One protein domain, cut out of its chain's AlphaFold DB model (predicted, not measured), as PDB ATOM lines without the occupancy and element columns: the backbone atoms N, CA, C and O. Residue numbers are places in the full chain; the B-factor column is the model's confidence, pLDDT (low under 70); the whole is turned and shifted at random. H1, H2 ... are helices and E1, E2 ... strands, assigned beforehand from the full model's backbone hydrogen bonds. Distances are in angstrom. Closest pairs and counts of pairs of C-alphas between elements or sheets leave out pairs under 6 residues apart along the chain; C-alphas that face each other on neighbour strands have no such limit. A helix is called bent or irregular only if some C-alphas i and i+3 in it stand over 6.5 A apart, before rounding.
ATOM      1  N   VAL A   2     174.351  98.172 151.230       83.75
ATOM      2  CA  VAL A   2     173.222  99.093 151.022       83.75
ATOM      3  C   VAL A   2     173.704 100.276 150.173       83.75
ATOM      4  O   VAL A   2     174.757 100.835 150.459       83.75
ATOM      5  N   ILE A   3     172.980 100.619 149.099       88.44
ATOM      6  CA  ILE A   3     173.350 101.717 148.181       88.44
ATOM      7  C   ILE A   3     172.958 103.079 148.773       88.44
ATOM      8  O   ILE A   3     173.672 104.049 148.557       88.44
ATOM      9  N   GLY A   4     171.890 103.150 149.564       88.88
ATOM     10  CA  GLY A   4     171.372 104.351 150.228       88.88
ATOM     11  C   GLY A   4     169.890 104.168 150.551       88.88
ATOM     12  O   GLY A   4     169.320 103.130 150.188       88.88
ATOM     13  N   HIS A   5     169.277 105.155 151.200       89.06
ATOM     14  CA  HIS A   5     167.838 105.164 151.460       89.06
ATOM     15  C   HIS A   5     167.125 106.201 150.596       89.06
ATOM     16  O   HIS A   5     167.669 107.250 150.252       89.06
ATOM     17  N   PHE A   6     165.884 105.889 150.239       88.56
ATOM     18  CA  PHE A   6     164.970 106.818 149.597       88.56
ATOM     19  C   PHE A   6     163.551 106.545 150.084       88.56
ATOM     20  O   PHE A   6     163.233 105.439 150.524       88.56
ATOM     21  N   HIS A   7     162.701 107.556 149.997       87.31
ATOM     22  CA  HIS A   7     161.285 107.498 150.330       87.31
ATOM     23  C   HIS A   7     160.455 107.780 149.076       87.31
ATOM     24  O   HIS A   7     160.874 108.556 148.218       87.31
ATOM     25  N   GLN A   8     159.268 107.179 149.002       85.88
ATOM     26  CA  GLN A   8     158.257 107.495 147.994       85.88
ATOM     27  C   GLN A   8     157.110 108.247 148.668       85.88
ATOM     28  O   GLN A   8     156.478 107.726 149.586       85.88
ATOM     29  N   GLN A   9     156.843 109.465 148.216       81.00
ATOM     30  CA  GLN A   9     155.644 110.220 148.551       81.00
ATOM     31  C   GLN A   9     154.569 109.845 147.542       81.00
ATOM     32  O   GLN A   9     154.777 109.988 146.339       81.00
ATOM     33  N   ILE A  10     153.446 109.338 148.038       82.25
ATOM     34  CA  ILE A  10     152.351 108.858 147.202       82.25
ATOM     35  C   ILE A  10     151.103 109.634 147.597       82.25
ATOM     36  O   ILE A  10     150.683 109.580 148.752       82.25
ATOM     37  N   THR A  11     150.518 110.348 146.642       76.12
ATOM     38  CA  THR A  11     149.239 111.043 146.810       76.12
ATOM     39  C   THR A  11     148.279 110.595 145.722       76.12
ATOM     40  O   THR A  11     148.666 110.447 144.560       76.12
ATOM     41  N   ALA A  12     147.019 110.383 146.088       73.19
ATOM     42  CA  ALA A  12     145.970 109.977 145.167       73.19
ATOM     43  C   ALA A  12     144.716 110.819 145.401       73.19
ATOM     44  O   ALA A  12     144.360 111.091 146.547       73.19
ATOM     45  N   SER A  13     144.058 111.216 144.321       68.50
ATOM     46  CA  SER A  13     142.795 111.954 144.352       68.50
ATOM     47  C   SER A  13     141.900 111.464 143.218       68.50
ATOM     48  O   SER A  13     142.379 111.287 142.096       68.50
ATOM     49  N   GLY A  14     140.615 111.245 143.500       59.91
ATOM     50  CA  GLY A  14     139.609 111.018 142.460       59.91
ATOM     51  C   GLY A  14     139.117 112.367 141.963       59.91
ATOM     52  O   GLY A  14     138.392 113.026 142.695       59.91
ATOM     53  N   LEU A  15     139.587 112.816 140.799       57.34
ATOM     54  CA  LEU A  15     139.041 113.965 140.071       57.34
ATOM     55  C   LEU A  15     139.359 113.801 138.578       57.34
ATOM     56  O   LEU A  15     140.497 113.484 138.219       57.34
ATOM     57  N   GLY A  16     138.365 114.078 137.727       52.78
ATOM     58  CA  GLY A  16     138.530 114.275 136.286       52.78
ATOM     59  C   GLY A  16     139.522 115.397 135.939       52.78
ATOM     60  O   GLY A  16     139.964 116.156 136.798       52.78
ATOM     61  N   CYS A  17     139.864 115.490 134.653       45.25
ATOM     62  CA  CYS A  17     141.012 116.147 133.999       45.25
ATOM     63  C   CYS A  17     141.300 117.650 134.281       45.25
ATOM     64  O   CYS A  17     142.021 118.288 133.512       45.25
ATOM     65  N   LEU A  18     140.752 118.253 135.332       46.34
ATOM     66  CA  LEU A  18     140.802 119.682 135.640       46.34
ATOM     67  C   LEU A  18     141.802 119.999 136.768       46.34
ATOM     68  O   LEU A  18     141.448 120.599 137.776       46.34
ATOM     69  N   GLY A  19     143.079 119.637 136.610       52.91
ATOM     70  CA  GLY A  19     144.117 120.125 137.528       52.91
ATOM     71  C   GLY A  19     145.459 119.405 137.448       52.91
ATOM     72  O   GLY A  19     145.532 118.202 137.217       52.91
ATOM     73  N   GLY A  20     146.550 120.152 137.629       54.47
ATOM     74  CA  GLY A  20     147.926 119.658 137.540       54.47
ATOM     75  C   GLY A  20     148.340 118.737 138.695       54.47
ATOM     76  O   GLY A  20     149.114 119.157 139.545       54.47
ATOM     77  N   GLY A  21     147.892 117.479 138.678       60.12
ATOM     78  CA  GLY A  21     148.363 116.395 139.553       60.12
ATOM     79  C   GLY A  21     147.763 116.376 140.967       60.12
ATOM     80  O   GLY A  21     147.352 117.401 141.504       60.12
ATOM     81  N   SER A  22     147.750 115.197 141.599       60.38
ATOM     82  CA  SER A  22     147.159 114.974 142.936       60.38
ATOM     83  C   SER A  22     147.877 115.710 144.079       60.38
ATOM     84  O   SER A  22     147.325 115.872 145.164       60.38
ATOM     85  N   GLU A  23     149.107 116.185 143.861       62.34
ATOM     86  CA  GLU A  23     149.836 117.042 144.805       62.34
ATOM     87  C   GLU A  23     149.198 118.436 144.945       62.34
ATOM     88  O   GLU A  23     149.129 118.965 146.051       62.34
ATOM     89  N   ALA A  24     148.682 119.021 143.858       60.66
ATOM     90  CA  ALA A  24     148.036 120.333 143.911       60.66
ATOM     91  C   ALA A  24     146.757 120.310 144.767       60.66
ATOM     92  O   ALA A  24     146.480 121.265 145.485       60.66
ATOM     93  N   GLU A  25     146.017 119.200 144.747       60.06
ATOM     94  CA  GLU A  25     144.794 119.008 145.538       60.06
ATOM     95  C   GLU A  25     145.075 118.747 147.029       60.06
ATOM     96  O   GLU A  25     144.320 119.189 147.899       60.06
ATOM     97  N   LEU A  26     146.218 118.131 147.365       58.66
ATOM     98  CA  LEU A  26     146.682 118.027 148.757       58.66
ATOM     99  C   LEU A  26     146.846 119.411 149.412       58.66
ATOM    100  O   LEU A  26     146.614 119.560 150.608       58.66
ATOM    101  N   PHE A  27     147.227 120.432 148.643       56.28
ATOM    102  CA  PHE A  27     147.379 121.797 149.155       56.28
ATOM    103  C   PHE A  27     146.079 122.618 149.142       56.28
ATOM    104  O   PHE A  27     146.039 123.679 149.763       56.28
ATOM    105  N   LYS A  28     145.017 122.126 148.490       51.47
ATOM    106  CA  LYS A  28     143.689 122.767 148.400       51.47
ATOM    107  C   LYS A  28     142.619 122.120 149.285       51.47
ATOM    108  O   LYS A  28     141.481 122.571 149.313       51.47
ATOM    109  N   THR A  29     142.950 121.068 150.031       47.81
ATOM    110  CA  THR A  29     141.981 120.313 150.854       47.81
ATOM    111  C   THR A  29     141.501 121.055 152.111       47.81
ATOM    112  O   THR A  29     140.733 120.498 152.894       47.81
ATOM    113  N   ILE A  30     141.885 122.325 152.292       46.34
ATOM    114  CA  ILE A  30     141.085 123.294 153.049       46.34
ATOM    115  C   ILE A  30     140.258 124.061 152.004       46.34
ATOM    116  O   ILE A  30     140.831 124.910 151.325       46.34
ATOM    117  N   PRO A  31     138.960 123.749 151.830       46.06
ATOM    118  CA  PRO A  31     138.169 124.354 150.771       46.06
ATOM    119  C   PRO A  31     138.057 125.863 150.986       46.06
ATOM    120  O   PRO A  31     137.630 126.308 152.055       46.06
ATOM    121  N   ASP A  32     138.404 126.634 149.960       48.94
ATOM    122  CA  ASP A  32     137.880 127.985 149.800       48.94
ATOM    123  C   ASP A  32     136.412 127.878 149.342       48.94
ATOM    124  O   ASP A  32     136.044 126.967 148.592       48.94
ATOM    125  N   LEU A  33     135.554 128.784 149.816       52.09
ATOM    126  CA  LEU A  33     134.141 128.844 149.437       52.09
ATOM    127  C   LEU A  33     133.975 129.076 147.923       52.09
ATOM    128  O   LEU A  33     132.961 128.670 147.352       52.09
ATOM    129  N   ASP A  34     134.985 129.676 147.290       46.84
ATOM    130  CA  ASP A  34     135.011 130.007 145.866       46.84
ATOM    131  C   ASP A  34     135.171 128.775 144.945       46.84
ATOM    132  O   ASP A  34     134.755 128.822 143.786       46.84
ATOM    133  N   ASP A  35     135.679 127.642 145.451       47.41
ATOM    134  CA  ASP A  35     135.914 126.416 144.660       47.41
ATOM    135  C   ASP A  35     134.793 125.359 144.800       47.41
ATOM    136  O   ASP A  35     134.786 124.334 144.111       47.41
ATOM    137  N   LEU A  36     133.792 125.612 145.653       52.47
ATOM    138  CA  LEU A  36     132.727 124.659 146.000       52.47
ATOM    139  C   LEU A  36     131.847 124.242 144.805       52.47
ATOM    140  O   LEU A  36     131.391 123.099 144.742       52.47
ATOM    141  N   GLU A  37     131.593 125.148 143.859       52.53
ATOM    142  CA  GLU A  37     130.771 124.846 142.677       52.53
ATOM    143  C   GLU A  37     131.518 123.989 141.640       52.53
ATOM    144  O   GLU A  37     130.881 123.190 140.955       52.53
ATOM    145  N   HIS A  38     132.856 124.063 141.573       46.19
ATOM    146  CA  HIS A  38     133.662 123.207 140.689       46.19
ATOM    147  C   HIS A  38     133.705 121.746 141.164       46.19
ATOM    148  O   HIS A  38     133.730 120.833 140.338       46.19
ATOM    149  N   PHE A  39     133.636 121.499 142.477       51.56
ATOM    150  CA  PHE A  39     133.589 120.137 143.025       51.56
ATOM    151  C   PHE A  39     132.264 119.412 142.754       51.56
ATOM    152  O   PHE A  39     132.226 118.184 142.748       51.56
ATOM    153  N   LYS A  40     131.171 120.140 142.488       50.09
ATOM    154  CA  LYS A  40     129.852 119.546 142.201       50.09
ATOM    155  C   LYS A  40     129.745 118.911 140.811       50.09
ATOM    156  O   LYS A  40     128.768 118.210 140.557       50.09
ATOM    157  N   THR A  41     130.706 119.162 139.919       50.28
ATOM    158  CA  THR A  41     130.698 118.678 138.526       50.28
ATOM    159  C   THR A  41     131.789 117.648 138.217       50.28
ATOM    160  O   THR A  41     131.990 117.335 137.047       50.28
ATOM    161  N   ALA A  42     132.514 117.147 139.222       53.72
ATOM    162  CA  ALA A  42     133.528 116.107 139.037       53.72
ATOM    163  C   ALA A  42     132.890 114.709 138.864       53.72
ATOM    164  O   ALA A  42     131.919 114.395 139.554       53.72
ATOM    165  N   ASP A  43     133.437 113.881 137.967       55.66
ATOM    166  CA  ASP A  43     133.093 112.464 137.776       55.66
ATOM    167  C   ASP A  43     134.294 111.522 138.055       55.66
ATOM    168  O   ASP A  43     135.459 111.925 137.998       55.66
ATOM    169  N   ASP A  44     133.989 110.269 138.433       57.12
ATOM    170  CA  ASP A  44     134.867 109.312 139.147       57.12
ATOM    171  C   ASP A  44     135.501 108.215 138.253       57.12
ATOM    172  O   ASP A  44     135.778 107.105 138.714       57.12
ATOM    173  N   ASP A  45     135.756 108.471 136.969       65.38
ATOM    174  CA  ASP A  45     136.251 107.415 136.059       65.38
ATOM    175  C   ASP A  45     137.782 107.212 136.094       65.38
ATOM    176  O   ASP A  45     138.301 106.251 135.520       65.38
ATOM    177  N   SER A  46     138.538 108.087 136.770       64.81
ATOM    178  CA  SER A  46     140.003 107.985 136.868       64.81
ATOM    179  C   SER A  46     140.550 108.472 138.214       64.81
ATOM    180  O   SER A  46     140.000 109.371 138.849       64.81
ATOM    181  N   ILE A  47     141.662 107.873 138.657       68.44
ATOM    182  CA  ILE A  47     142.387 108.276 139.869       68.44
ATOM    183  C   ILE A  47     143.729 108.867 139.446       68.44
ATOM    184  O   ILE A  47     144.576 108.169 138.883       68.44
ATOM    185  N   ALA A  48     143.959 110.139 139.767       70.31
ATOM    186  CA  ALA A  48     145.271 110.746 139.600       70.31
ATOM    187  C   ALA A  48     146.180 110.293 140.748       70.31
ATOM    188  O   ALA A  48     145.890 110.553 141.916       70.31
ATOM    189  N   ILE A  49     147.295 109.637 140.418       72.56
ATOM    190  CA  ILE A  49     148.308 109.208 141.388       72.56
ATOM    191  C   ILE A  49     149.621 109.929 141.086       72.56
ATOM    192  O   ILE A  49     150.149 109.841 139.978       72.56
ATOM    193  N   THR A  50     150.179 110.600 142.091       77.50
ATOM    194  CA  THR A  50     151.524 111.178 142.037       77.50
ATOM    195  C   THR A  50     152.441 110.328 142.900       77.50
ATOM    196  O   THR A  50     152.151 110.094 144.072       77.50
ATOM    197  N   ILE A  51     153.552 109.872 142.321       79.50
ATOM    198  CA  ILE A  51     154.630 109.186 143.036       79.50
ATOM    199  C   ILE A  51     155.879 110.051 142.899       79.50
ATOM    200  O   ILE A  51     156.395 110.225 141.795       79.50
ATOM    201  N   ARG A  52     156.368 110.590 144.015       79.88
ATOM    202  CA  ARG A  52     157.616 111.358 144.071       79.88
ATOM    203  C   ARG A  52     158.645 110.623 144.919       79.88
ATOM    204  O   ARG A  52     158.395 110.321 146.082       79.88
ATOM    205  N   GLY A  53     159.824 110.403 144.349       82.75
ATOM    206  CA  GLY A  53     160.963 109.833 145.056       82.75
ATOM    207  C   GLY A  53     161.882 110.908 145.635       82.75
ATOM    208  O   GLY A  53     162.234 111.856 144.936       82.75
ATOM    209  N   ILE A  54     162.306 110.737 146.888       83.31
ATOM    210  CA  ILE A  54     163.338 111.564 147.534       83.31
ATOM    211  C   ILE A  54     164.394 110.639 148.136       83.31
ATOM    212  O   ILE A  54     164.061 109.775 148.948       83.31
ATOM    213  N   GLY A  55     165.653 110.810 147.735       83.75
ATOM    214  CA  GLY A  55     166.776 109.973 148.154       83.75
ATOM    215  C   GLY A  55     167.871 110.751 148.873       83.75
ATOM    216  O   GLY A  55     168.051 111.945 148.644       83.75
ATOM    217  N   GLU A  56     168.612 110.052 149.729       85.56
ATOM    218  CA  GLU A  56     169.837 110.567 150.340       85.56
ATOM    219  C   GLU A  56     170.921 110.800 149.276       85.56
ATOM    220  O   GLU A  56     171.049 110.025 148.328       85.56
ATOM    221  N   MET A  57     171.748 111.827 149.466       85.81
ATOM    222  CA  MET A  57     172.999 111.974 148.719       85.81
ATOM    223  C   MET A  57     174.160 111.356 149.502       85.81
ATOM    224  O   MET A  57     174.118 111.242 150.728       85.81
ATOM    225  N   GLU A  58     175.210 110.955 148.797       88.62
ATOM    226  CA  GLU A  58     176.446 110.480 149.399       88.62
ATOM    227  C   GLU A  58     177.056 111.566 150.308       88.62
ATOM    228  O   GLU A  58     177.318 112.679 149.835       88.62
ATOM    229  N   PRO A  59     177.270 111.271 151.607       85.06
ATOM    230  CA  PRO A  59     177.864 112.231 152.527       85.06
ATOM    231  C   PRO A  59     179.323 112.503 152.157       85.06
ATOM    232  O   PRO A  59     179.958 111.716 151.452       85.06
ATOM    233  N   ASP A  60     179.851 113.622 152.652       85.19
ATOM    234  CA  ASP A  60     181.257 114.013 152.504       85.19
ATOM    235  C   ASP A  60     181.755 114.082 151.050       85.19
ATOM    236  O   ASP A  60     182.940 113.884 150.779       85.19
ATOM    237  N   ASN A  61     180.872 114.383 150.090       89.12
ATOM    238  CA  ASN A  61     181.283 114.601 148.708       89.12
ATOM    239  C   ASN A  61     182.150 115.876 148.611       89.12
ATOM    240  O   ASN A  61     181.603 116.976 148.700       89.12
ATOM    241  N   PRO A  62     183.467 115.783 148.334       90.00
ATOM    242  CA  PRO A  62     184.343 116.956 148.279       90.00
ATOM    243  C   PRO A  62     184.020 117.884 147.099       90.00
ATOM    244  O   PRO A  62     184.454 119.034 147.067       90.00
ATOM    245  N   ALA A  63     183.262 117.396 146.113       90.75
ATOM    246  CA  ALA A  63     182.758 118.203 145.014       90.75
ATOM    247  C   ALA A  63     181.490 118.991 145.385       90.75
ATOM    248  O   ALA A  63     181.006 119.737 144.541       90.75
ATOM    249  N   THR A  64     180.962 118.846 146.602       88.56
ATOM    250  CA  THR A  64     179.872 119.652 147.160       88.56
ATOM    251  C   THR A  64     180.440 120.555 148.252       88.56
ATOM    252  O   THR A  64     181.035 120.075 149.209       88.56
ATOM    253  N   PHE A  65     180.302 121.872 148.106       87.44
ATOM    254  CA  PHE A  65     180.880 122.836 149.044       87.44
ATOM    255  C   PHE A  65     180.163 124.188 149.003       87.44
ATOM    256  O   PHE A  65     179.539 124.558 148.005       87.44
ATOM    257  N   VAL A  66     180.342 124.959 150.076       87.25
ATOM    258  CA  VAL A  66     179.969 126.376 150.160       87.25
ATOM    259  C   VAL A  66     181.243 127.204 150.297       87.25
ATOM    260  O   VAL A  66     182.127 126.870 151.085       87.25
ATOM    261  N   ARG A  67     181.360 128.287 149.529       90.81
ATOM    262  CA  ARG A  67     182.456 129.261 149.647       90.81
ATOM    263  C   ARG A  67     181.918 130.679 149.541       90.81
ATOM    264  O   ARG A  67     180.827 130.890 149.029       90.81
ATOM    265  N   LEU A  68     182.715 131.659 149.951       93.38
ATOM    266  CA  LEU A  68     182.441 133.050 149.610       93.38
ATOM    267  C   LEU A  68     182.873 133.319 148.170       93.38
ATOM    268  O   LEU A  68     183.966 132.923 147.745       93.38
ATOM    269  N   ASP A  69     182.000 133.969 147.420       92.62
ATOM    270  CA  ASP A  69     182.278 134.396 146.067       92.62
ATOM    271  C   ASP A  69     183.115 135.681 146.051       92.62
ATOM    272  O   ASP A  69     182.988 136.507 146.960       92.62
ATOM    273  N   PRO A  70     184.027 135.853 145.077       92.81
ATOM    274  CA  PRO A  70     184.669 137.142 144.853       92.81
ATOM    275  C   PRO A  70     183.668 138.269 144.576       92.81
ATOM    276  O   PRO A  70     183.971 139.416 144.898       92.81
ATOM    277  N   GLU A  71     182.502 137.958 143.999       95.50
ATOM    278  CA  GLU A  71     181.429 138.924 143.791       95.50
ATOM    279  C   GLU A  71     180.789 139.351 145.120       95.50
ATOM    280  O   GLU A  71     180.444 138.531 145.981       95.50
ATOM    281  N   THR A  72     180.602 140.659 145.274       95.56
ATOM    282  CA  THR A  72     179.854 141.238 146.387       95.56
ATOM    283  C   THR A  72     178.397 141.485 146.012       95.56
ATOM    284  O   THR A  72     178.072 141.748 144.856       95.56
ATOM    285  N   ASP A  73     177.513 141.427 146.998       92.44
ATOM    286  CA  ASP A  73     176.139 141.896 146.880       92.44
ATOM    287  C   ASP A  73     176.052 143.434 146.836       92.44
ATOM    288  O   ASP A  73     177.058 144.151 146.866       92.44
ATOM    289  N   GLU A  74     174.828 143.948 146.745       95.31
ATOM    290  CA  GLU A  74     174.505 145.377 146.722       95.31
ATOM    291  C   GLU A  74     174.931 146.151 147.987       95.31
ATOM    292  O   GLU A  74     174.945 147.383 147.968       95.31
ATOM    293  N   PHE A  75     175.326 145.457 149.060       93.94
ATOM    294  CA  PHE A  75     175.827 146.037 150.309       93.94
ATOM    295  C   PHE A  75     177.349 145.893 150.467       93.94
ATOM    296  O   PHE A  75     177.906 146.293 151.491       93.94
ATOM    297  N   GLY A  76     178.043 145.347 149.463       94.25
ATOM    298  CA  GLY A  76     179.491 145.135 149.496       94.25
ATOM    299  C   GLY A  76     179.925 143.882 150.268       94.25
ATOM    300  O   GLY A  76     181.113 143.732 150.561       94.25
ATOM    301  N   VAL A  77     179.001 142.971 150.595       94.62
ATOM    302  CA  VAL A  77     179.295 141.706 151.282       94.62
ATOM    303  C   VAL A  77     179.508 140.602 150.249       94.62
ATOM    304  O   VAL A  77     178.755 140.478 149.292       94.62
ATOM    305  N   ARG A  78     180.548 139.776 150.413       95.56
ATOM    306  CA  ARG A  78     180.797 138.644 149.501       95.56
ATOM    307  C   ARG A  78     179.622 137.666 149.516       95.56
ATOM    308  O   ARG A  78     179.248 137.185 150.586       95.56
ATOM    309  N   ARG A  79     179.094 137.334 148.337       93.44
ATOM    310  CA  ARG A  79     177.970 136.397 148.188       93.44
ATOM    311  C   ARG A  79     178.378 134.989 148.625       93.44
ATOM    312  O   ARG A  79     179.531 134.589 148.467       93.44
ATOM    313  N   ALA A  80     177.438 134.203 149.140       89.81
ATOM    314  CA  ALA A  80     177.655 132.770 149.314       89.81
ATOM    315  C   ALA A  80     177.500 132.059 147.961       89.81
ATOM    316  O   ALA A  80     176.481 132.201 147.289       89.81
ATOM    317  N   PHE A  81     178.503 131.282 147.564       88.50
ATOM    318  CA  PHE A  81     178.444 130.382 146.420       88.50
ATOM    319  C   PHE A  81     178.283 128.949 146.914       88.50
ATOM    320  O   PHE A  81     179.159 128.419 147.605       88.50
ATOM    321  N   VAL A  82     177.176 128.323 146.527       85.94
ATOM    322  CA  VAL A  82     176.838 126.941 146.871       85.94
ATOM    323  C   VAL A  82     177.005 126.083 145.623       85.94
ATOM    324  O   VAL A  82     176.380 126.335 144.595       85.94
ATOM    325  N   ASN A  83     177.852 125.059 145.697       87.88
ATOM    326  CA  ASN A  83     178.011 124.068 144.638       87.88
ATOM    327  C   ASN A  83     177.614 122.700 145.183       87.88
ATOM    328  O   ASN A  83     178.216 122.218 146.137       87.88
ATOM    329  N   VAL A  84     176.621 122.077 144.551       86.19
ATOM    330  CA  VAL A  84     176.130 120.738 144.894       86.19
ATOM    331  C   VAL A  84     176.360 119.820 143.703       86.19
ATOM    332  O   VAL A  84     175.957 120.127 142.577       86.19
ATOM    333  N   ARG A  85     177.033 118.692 143.931       89.00
ATOM    334  CA  ARG A  85     177.357 117.710 142.893       89.00
ATOM    335  C   ARG A  85     176.881 116.327 143.303       89.00
ATOM    336  O   ARG A  85     177.049 115.918 144.446       89.00
ATOM    337  N   LYS A  86     176.324 115.599 142.336       89.75
ATOM    338  CA  LYS A  86     176.014 114.175 142.486       89.75
ATOM    339  C   LYS A  86     177.259 113.329 142.269       89.75
ATOM    340  O   LYS A  86     178.100 113.664 141.432       89.75
ATOM    341  N   THR A  87     177.330 112.211 142.969       92.69
ATOM    342  CA  THR A  87     178.287 111.138 142.716       92.69
ATOM    343  C   THR A  87     177.660 110.045 141.849       92.69
ATOM    344  O   THR A  87     176.447 109.976 141.647       92.69
ATOM    345  N   ALA A  88     178.488 109.116 141.363       92.94
ATOM    346  CA  ALA A  88     177.985 107.932 140.667       92.94
ATOM    347  C   ALA A  88     177.128 107.030 141.579       92.94
ATOM    348  O   ALA A  88     176.366 106.200 141.083       92.94
ATOM    349  N   ARG A  89     177.279 107.135 142.907       93.25
ATOM    350  CA  ARG A  89     176.434 106.423 143.871       93.25
ATOM    351  C   ARG A  89     175.038 107.038 143.920       93.25
ATOM    352  O   ARG A  89     174.076 106.273 143.866       93.25
ATOM    353  N   ASP A  90     174.945 108.364 143.929       91.38
ATOM    354  CA  ASP A  90     173.669 109.091 143.889       91.38
ATOM    355  C   ASP A  90     172.880 108.747 142.625       91.38
ATOM    356  O   ASP A  90     171.697 108.423 142.691       91.38
ATOM    357  N   ASP A  91     173.552 108.712 141.468       90.25
ATOM    358  CA  ASP A  91     172.902 108.348 140.206       90.25
ATOM    359  C   ASP A  91     172.345 106.913 140.229       90.25
ATOM    360  O   ASP A  91     171.229 106.687 139.760       90.25
ATOM    361  N   ARG A  92     173.063 105.954 140.839       92.25
ATOM    362  CA  ARG A  92     172.561 104.578 141.023       92.25
ATOM    363  C   ARG A  92     171.376 104.509 141.983       92.25
ATOM    364  O   ARG A  92     170.472 103.701 141.768       92.25
ATOM    365  N   LEU A  93     171.382 105.308 143.052       91.75
ATOM    366  CA  LEU A  93     170.253 105.385 143.978       91.75
ATOM    367  C   LEU A  93     169.025 105.977 143.276       91.75
ATOM    368  O   LEU A  93     167.939 105.415 143.390       91.75
ATOM    369  N   HIS A  94     169.209 107.035 142.484       88.69
ATOM    370  CA  HIS A  94     168.148 107.630 141.674       88.69
ATOM    371  C   HIS A  94     167.593 106.639 140.641       88.69
ATOM    372  O   HIS A  94     166.380 106.524 140.509       88.69
ATOM    373  N   ASP A  95     168.444 105.864 139.955       88.94
ATOM    374  CA  ASP A  95     167.988 104.809 139.033       88.94
ATOM    375  C   ASP A  95     167.127 103.756 139.760       88.94
ATOM    376  O   ASP A  95     166.113 103.290 139.236       88.94
ATOM    377  N   ARG A  96     167.502 103.384 140.992       90.44
ATOM    378  CA  ARG A  96     166.728 102.441 141.814       90.44
ATOM    379  C   ARG A  96     165.395 103.030 142.274       90.44
ATOM    380  O   ARG A  96     164.406 102.302 142.321       90.44
ATOM    381  N   MET A  97     165.390 104.315 142.606       89.50
ATOM    382  CA  MET A  97     164.208 105.072 143.005       89.50
ATOM    383  C   MET A  97     163.213 105.208 141.844       89.50
ATOM    384  O   MET A  97     162.035 104.914 142.034       89.50
ATOM    385  N   ASP A  98     163.690 105.530 140.636       86.38
ATOM    386  CA  ASP A  98     162.881 105.580 139.408       86.38
ATOM    387  C   ASP A  98     162.252 104.209 139.106       86.38
ATOM    388  O   ASP A  98     161.045 104.101 138.885       86.38
ATOM    389  N   ALA A  99     163.053 103.138 139.157       87.31
ATOM    390  CA  ALA A  99     162.568 101.776 138.927       87.31
ATOM    391  C   ALA A  99     161.510 101.355 139.961       87.31
ATOM    392  O   ALA A  99     160.542 100.671 139.625       87.31
ATOM    393  N   ASN A 100     161.678 101.764 141.221       90.44
ATOM    394  CA  ASN A 100     160.702 101.500 142.269       90.44
ATOM    395  C   ASN A 100     159.407 102.304 142.072       90.44
ATOM    396  O   ASN A 100     158.331 101.731 142.219       90.44
ATOM    397  N   ALA A 101     159.494 103.581 141.687       86.19
ATOM    398  CA  ALA A 101     158.323 104.402 141.376       86.19
ATOM    399  C   ALA A 101     157.515 103.808 140.211       86.19
ATOM    400  O   ALA A 101     156.291 103.728 140.284       86.19
ATOM    401  N   PHE A 102     158.196 103.303 139.177       83.00
ATOM    402  CA  PHE A 102     157.548 102.618 138.058       83.00
ATOM    403  C   PHE A 102     156.845 101.324 138.489       83.00
ATOM    404  O   PHE A 102     155.694 101.096 138.122       83.00
ATOM    405  N   ALA A 103     157.501 100.498 139.309       87.56
ATOM    406  CA  ALA A 103     156.894  99.279 139.840       87.56
ATOM    407  C   ALA A 103     155.649  99.575 140.697       87.56
ATOM    408  O   ALA A 103     154.661  98.850 140.612       87.56
ATOM    409  N   LEU A 104     155.672 100.653 141.489       88.25
ATOM    410  CA  LEU A 104     154.514 101.108 142.263       88.25
ATOM    411  C   LEU A 104     153.379 101.603 141.362       88.25
ATOM    412  O   LEU A 104     152.232 101.236 141.588       88.25
ATOM    413  N   ALA A 105     153.687 102.380 140.320       82.00
ATOM    414  CA  ALA A 105     152.687 102.829 139.353       82.00
ATOM    415  C   ALA A 105     151.992 101.640 138.666       82.00
ATOM    416  O   ALA A 105     150.769 101.600 138.594       82.00
ATOM    417  N   GLN A 106     152.762 100.635 138.230       85.31
ATOM    418  CA  GLN A 106     152.216  99.400 137.655       85.31
ATOM    419  C   GLN A 106     151.358  98.612 138.646       85.31
ATOM    420  O   GLN A 106     150.320  98.073 138.266       85.31
ATOM    421  N   LEU A 107     151.780  98.553 139.912       87.94
ATOM    422  CA  LEU A 107     151.016  97.898 140.967       87.94
ATOM    423  C   LEU A 107     149.663  98.587 141.181       87.94
ATOM    424  O   LEU A 107     148.648  97.903 141.250       87.94
ATOM    425  N   PHE A 108     149.641  99.922 141.254       82.50
ATOM    426  CA  PHE A 108     148.400 100.681 141.419       82.50
ATOM    427  C   PHE A 108     147.481 100.597 140.201       82.50
ATOM    428  O   PHE A 108     146.268 100.560 140.370       82.50
ATOM    429  N   ALA A 109     148.046 100.515 138.996       81.44
ATOM    430  CA  ALA A 109     147.272 100.335 137.773       81.44
ATOM    431  C   ALA A 109     146.589  98.962 137.693       81.44
ATOM    432  O   ALA A 109     145.610  98.813 136.977       81.44
ATOM    433  N   ASN A 110     147.092  97.946 138.408       85.06
ATOM    434  CA  ASN A 110     146.489  96.611 138.476       85.06
ATOM    435  C   ASN A 110     146.176  95.983 137.095       85.06
ATOM    436  O   ASN A 110     145.182  95.282 136.920       85.06
ATOM    437  N   GLY A 111     147.039  96.227 136.104       83.75
ATOM    438  CA  GLY A 111     146.872  95.731 134.732       83.75
ATOM    439  C   GLY A 111     146.095  96.657 133.789       83.75
ATOM    440  O   GLY A 111     146.075  96.386 132.591       83.75
ATOM    441  N   GLU A 112     145.529  97.751 134.299       81.19
ATOM    442  CA  GLU A 112     144.915  98.810 133.495       81.19
ATOM    443  C   GLU A 112     145.968  99.718 132.837       81.19
ATOM    444  O   GLU A 112     147.159  99.708 133.177       81.19
ATOM    445  N   ALA A 113     145.530 100.515 131.860       78.69
ATOM    446  CA  ALA A 113     146.389 101.480 131.186       78.69
ATOM    447  C   ALA A 113     146.818 102.618 132.134       78.69
ATOM    448  O   ALA A 113     146.016 103.141 132.902       78.69
ATOM    449  N   ILE A 114     148.088 103.030 132.047       76.50
ATOM    450  CA  ILE A 114     148.617 104.203 132.759       76.50
ATOM    451  C   ILE A 114     148.731 105.354 131.767       76.50
ATOM    452  O   ILE A 114     149.512 105.277 130.815       76.50
ATOM    453  N   GLU A 115     148.012 106.440 132.028       72.69
ATOM    454  CA  GLU A 115     148.123 107.674 131.256       72.69
ATOM    455  C   GLU A 115     149.049 108.674 131.972       72.69
ATOM    456  O   GLU A 115     148.868 108.949 133.162       72.69
ATOM    457  N   PRO A 116     150.079 109.223 131.300       68.12
ATOM    458  CA  PRO A 116     150.930 110.239 131.903       68.12
ATOM    459  C   PRO A 116     150.155 111.554 132.057       68.12
ATOM    460  O   PRO A 116     149.666 112.116 131.079       68.12
ATOM    461  N   GLY A 117     150.087 112.074 133.284       62.81
ATOM    462  CA  GLY A 117     149.476 113.376 133.553       62.81
ATOM    463  C   GLY A 117     150.227 114.554 132.897       62.81
ATOM    464  O   GLY A 117     151.405 114.431 132.558       62.81
ATOM    465  N   PRO A 118     149.594 115.735 132.778       55.12
ATOM    466  CA  PRO A 118     150.122 116.889 132.034       55.12
ATOM    467  C   PRO A 118     151.448 117.457 132.573       55.12
ATOM    468  O   PRO A 118     152.224 118.029 131.811       55.12
ATOM    469  N   ASN A 119     151.735 117.261 133.865       55.16
ATOM    470  CA  ASN A 119     153.002 117.635 134.512       55.16
ATOM    471  C   ASN A 119     153.854 116.418 134.899       55.16
ATOM    472  O   ASN A 119     154.916 116.570 135.504       55.16
ATOM    473  N   ALA A 120     153.393 115.206 134.577       59.56
ATOM    474  CA  ALA A 120     154.163 114.007 134.824       59.56
ATOM    475  C   ALA A 120     155.303 113.946 133.813       59.56
ATOM    476  O   ALA A 120     155.130 114.134 132.608       59.56
ATOM    477  N   ALA A 121     156.494 113.640 134.303       59.19
ATOM    478  CA  ALA A 121     157.570 113.262 133.423       59.19
ATOM    479  C   ALA A 121     157.165 112.002 132.636       59.19
ATOM    480  O   ALA A 121     157.076 110.922 133.214       59.19
ATOM    481  N   SER A 122     156.929 112.104 131.326       57.78
ATOM    482  CA  SER A 122     156.759 110.900 130.509       57.78
ATOM    483  C   SER A 122     158.082 110.124 130.484       57.78
ATOM    484  O   SER A 122     159.126 110.724 130.205       57.78
ATOM    485  N   PRO A 123     158.085 108.811 130.769       58.66
ATOM    486  CA  PRO A 123     159.307 108.032 130.730       58.66
ATOM    487  C   PRO A 123     159.804 107.919 129.284       58.66
ATOM    488  O   PRO A 123     159.166 107.290 128.443       58.66
ATOM    489  N   VAL A 124     160.968 108.498 128.986       53.56
ATOM    490  CA  VAL A 124     161.641 108.334 127.687       53.56
ATOM    491  C   VAL A 124     162.774 107.335 127.878       53.56
ATOM    492  O   VAL A 124     163.680 107.557 128.678       53.56
ATOM    493  N   GLY A 125     162.705 106.190 127.191       56.00
ATOM    494  CA  GLY A 125     163.693 105.117 127.354       56.00
ATOM    495  C   GLY A 125     163.731 104.509 128.765       56.00
ATOM    496  O   GLY A 125     164.784 104.053 129.202       56.00
ATOM    497  N   GLY A 126     162.607 104.532 129.493       56.28
ATOM    498  CA  GLY A 126     162.492 103.963 130.842       56.28
ATOM    499  C   GLY A 126     163.017 104.849 131.978       56.28
ATOM    500  O   GLY A 126     163.224 104.344 133.077       56.28
ATOM    501  N   LYS A 127     163.246 106.148 131.735       59.28
ATOM    502  CA  LYS A 127     163.683 107.116 132.756       59.28
ATOM    503  C   LYS A 127     162.728 108.300 132.848       59.28
ATOM    504  O   LYS A 127     162.343 108.857 131.821       59.28
ATOM    505  N   PHE A 128     162.396 108.708 134.071       66.44
ATOM    506  CA  PHE A 128     161.670 109.951 134.324       66.44
ATOM    507  C   PHE A 128     162.590 111.162 134.106       66.44
ATOM    508  O   PHE A 128     163.795 111.115 134.372       66.44
ATOM    509  N   ARG A 129     162.021 112.280 133.646       69.94
ATOM    510  CA  ARG A 129     162.621 113.609 133.815       69.94
ATOM    511  C   ARG A 129     162.818 113.837 135.312       69.94
ATOM    512  O   ARG A 129     161.853 113.897 136.064       69.94
ATOM    513  N   ARG A 130     164.080 113.940 135.713       78.12
ATOM    514  CA  ARG A 130     164.467 114.227 137.089       78.12
ATOM    515  C   ARG A 130     164.457 115.728 137.317       78.12
ATOM    516  O   ARG A 130     164.939 116.491 136.477       78.12
ATOM    517  N   ASP A 131     163.952 116.101 138.475       75.19
ATOM    518  CA  ASP A 131     164.100 117.428 139.040       75.19
ATOM    519  C   ASP A 131     165.587 117.797 139.194       75.19
ATOM    520  O   ASP A 131     166.462 116.937 139.367       75.19
ATOM    521  N   GLY A 132     165.883 119.091 139.063       76.25
ATOM    522  CA  GLY A 132     167.227 119.610 139.306       76.25
ATOM    523  C   GLY A 132     167.576 119.525 140.792       76.25
ATOM    524  O   GLY A 132     166.698 119.557 141.650       76.25
ATOM    525  N   LEU A 133     168.868 119.457 141.126       76.25
ATOM    526  CA  LEU A 133     169.272 119.614 142.527       76.25
ATOM    527  C   LEU A 133     168.804 120.988 143.026       76.25
ATOM    528  O   LEU A 133     169.052 121.993 142.364       76.25
ATOM    529  N   GLY A 134     168.118 121.010 144.168       66.06
ATOM    530  CA  GLY A 134     167.584 122.235 144.762       66.06
ATOM    531  C   GLY A 134     166.276 122.751 144.152       66.06
ATOM    532  O   GLY A 134     165.834 123.824 144.544       66.06
ATOM    533  N   SER A 135     165.626 122.030 143.225       64.75
ATOM    534  CA  SER A 135     164.326 122.473 142.692       64.75
ATOM    535  C   SER A 135     163.148 122.218 143.635       64.75
ATOM    536  O   SER A 135     162.096 122.827 143.450       64.75
ATOM    537  N   THR A 136     163.304 121.331 144.628       58.34
ATOM    538  CA  THR A 136     162.202 120.914 145.505       58.34
ATOM    539  C   THR A 136     162.698 120.637 146.937       58.34
ATOM    540  O   THR A 136     163.535 119.757 147.137       58.34
ATOM    541  N   HIS A 137     162.089 121.338 147.909       64.56
ATOM    542  CA  HIS A 137     162.159 121.220 149.385       64.56
ATOM    543  C   HIS A 137     163.199 122.057 150.162       64.56
ATOM    544  O   HIS A 137     164.298 122.345 149.700       64.56
TER     545      HIS A 137
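What this domain is: This is residues 2 to 137 of the 411 residues of the protein "DUF1080 domain-containing protein" of Methylothermaceae bacterium (UniProt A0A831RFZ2). A long two-stranded ribbon, E1 and E2, and the long helix H3 beside it form a bar, with a leg at each end: the hairpin E3 and E4 at one, a loop region with the short helices H1 and H2 at the other. Residues 110 to 137 have no named element. The printed part has 136 residues, in order E1 H1 H2 E2 E3 E4 H3, with both two-stranded sheets antiparallel; the class is mixed, helices and strands, with under half of the residues in named elements. The whole is loose, radius of gyration of the C-alphas 20.0 A, spanning 57 by 42 by 24 A.

Where its parts are: E1, residues 6 to 14, begins at C-alpha 6 (164.970, 106.818, 149.597) and is 26.7 A long. H1 is residues 22 to 26, 6.6 A, and H2 residues 33 to 39, 10.8 A. H2 is irregular: C-alphas 34 and 37 are 7.4 A apart. E2 is residues 47 to 55, 25.8 A; E3 residues 65 to 72, 18.6 A; E4 residues 78 to 83, 15.6 A. H3, residues 88 to 109, 31.8 A, ends at C-alpha 109 (147.272, 100.335, 137.773).

How they stand to each other: E1 and E2 are antiparallel neighbours at 166 degrees, with N 9 and O 52 2.8 A apart, within hydrogen-bond range. The closest C-alphas of E1 and H1, Ser 13 and Ser 22, are 5.5 A apart. H1 and H2 are apart. The closest C-alphas of E2 and H3, Gly 53 and Met 97, are 6.1 A apart. The hairpin E3 and E4 is antiparallel at 145 degrees, with N 67 and O 81 2.9 A apart, within hydrogen-bond range; E3 and H3 are apart. In H1 and H3 every O i to N i+4 pair is within hydrogen-bond range; in H2 1 of 3 is, and 1 of 4 O i to N i+3 pairs.

The domain as a whole: The two C-alphas farthest apart, those of Gly 76 and Gly 111, are 61.0 A apart. The printed part has no cut and no long link. Mean pLDDT of the printed part is 74.8; residues 13 to 47, 116 to 129 and 134 to 137 are under 70.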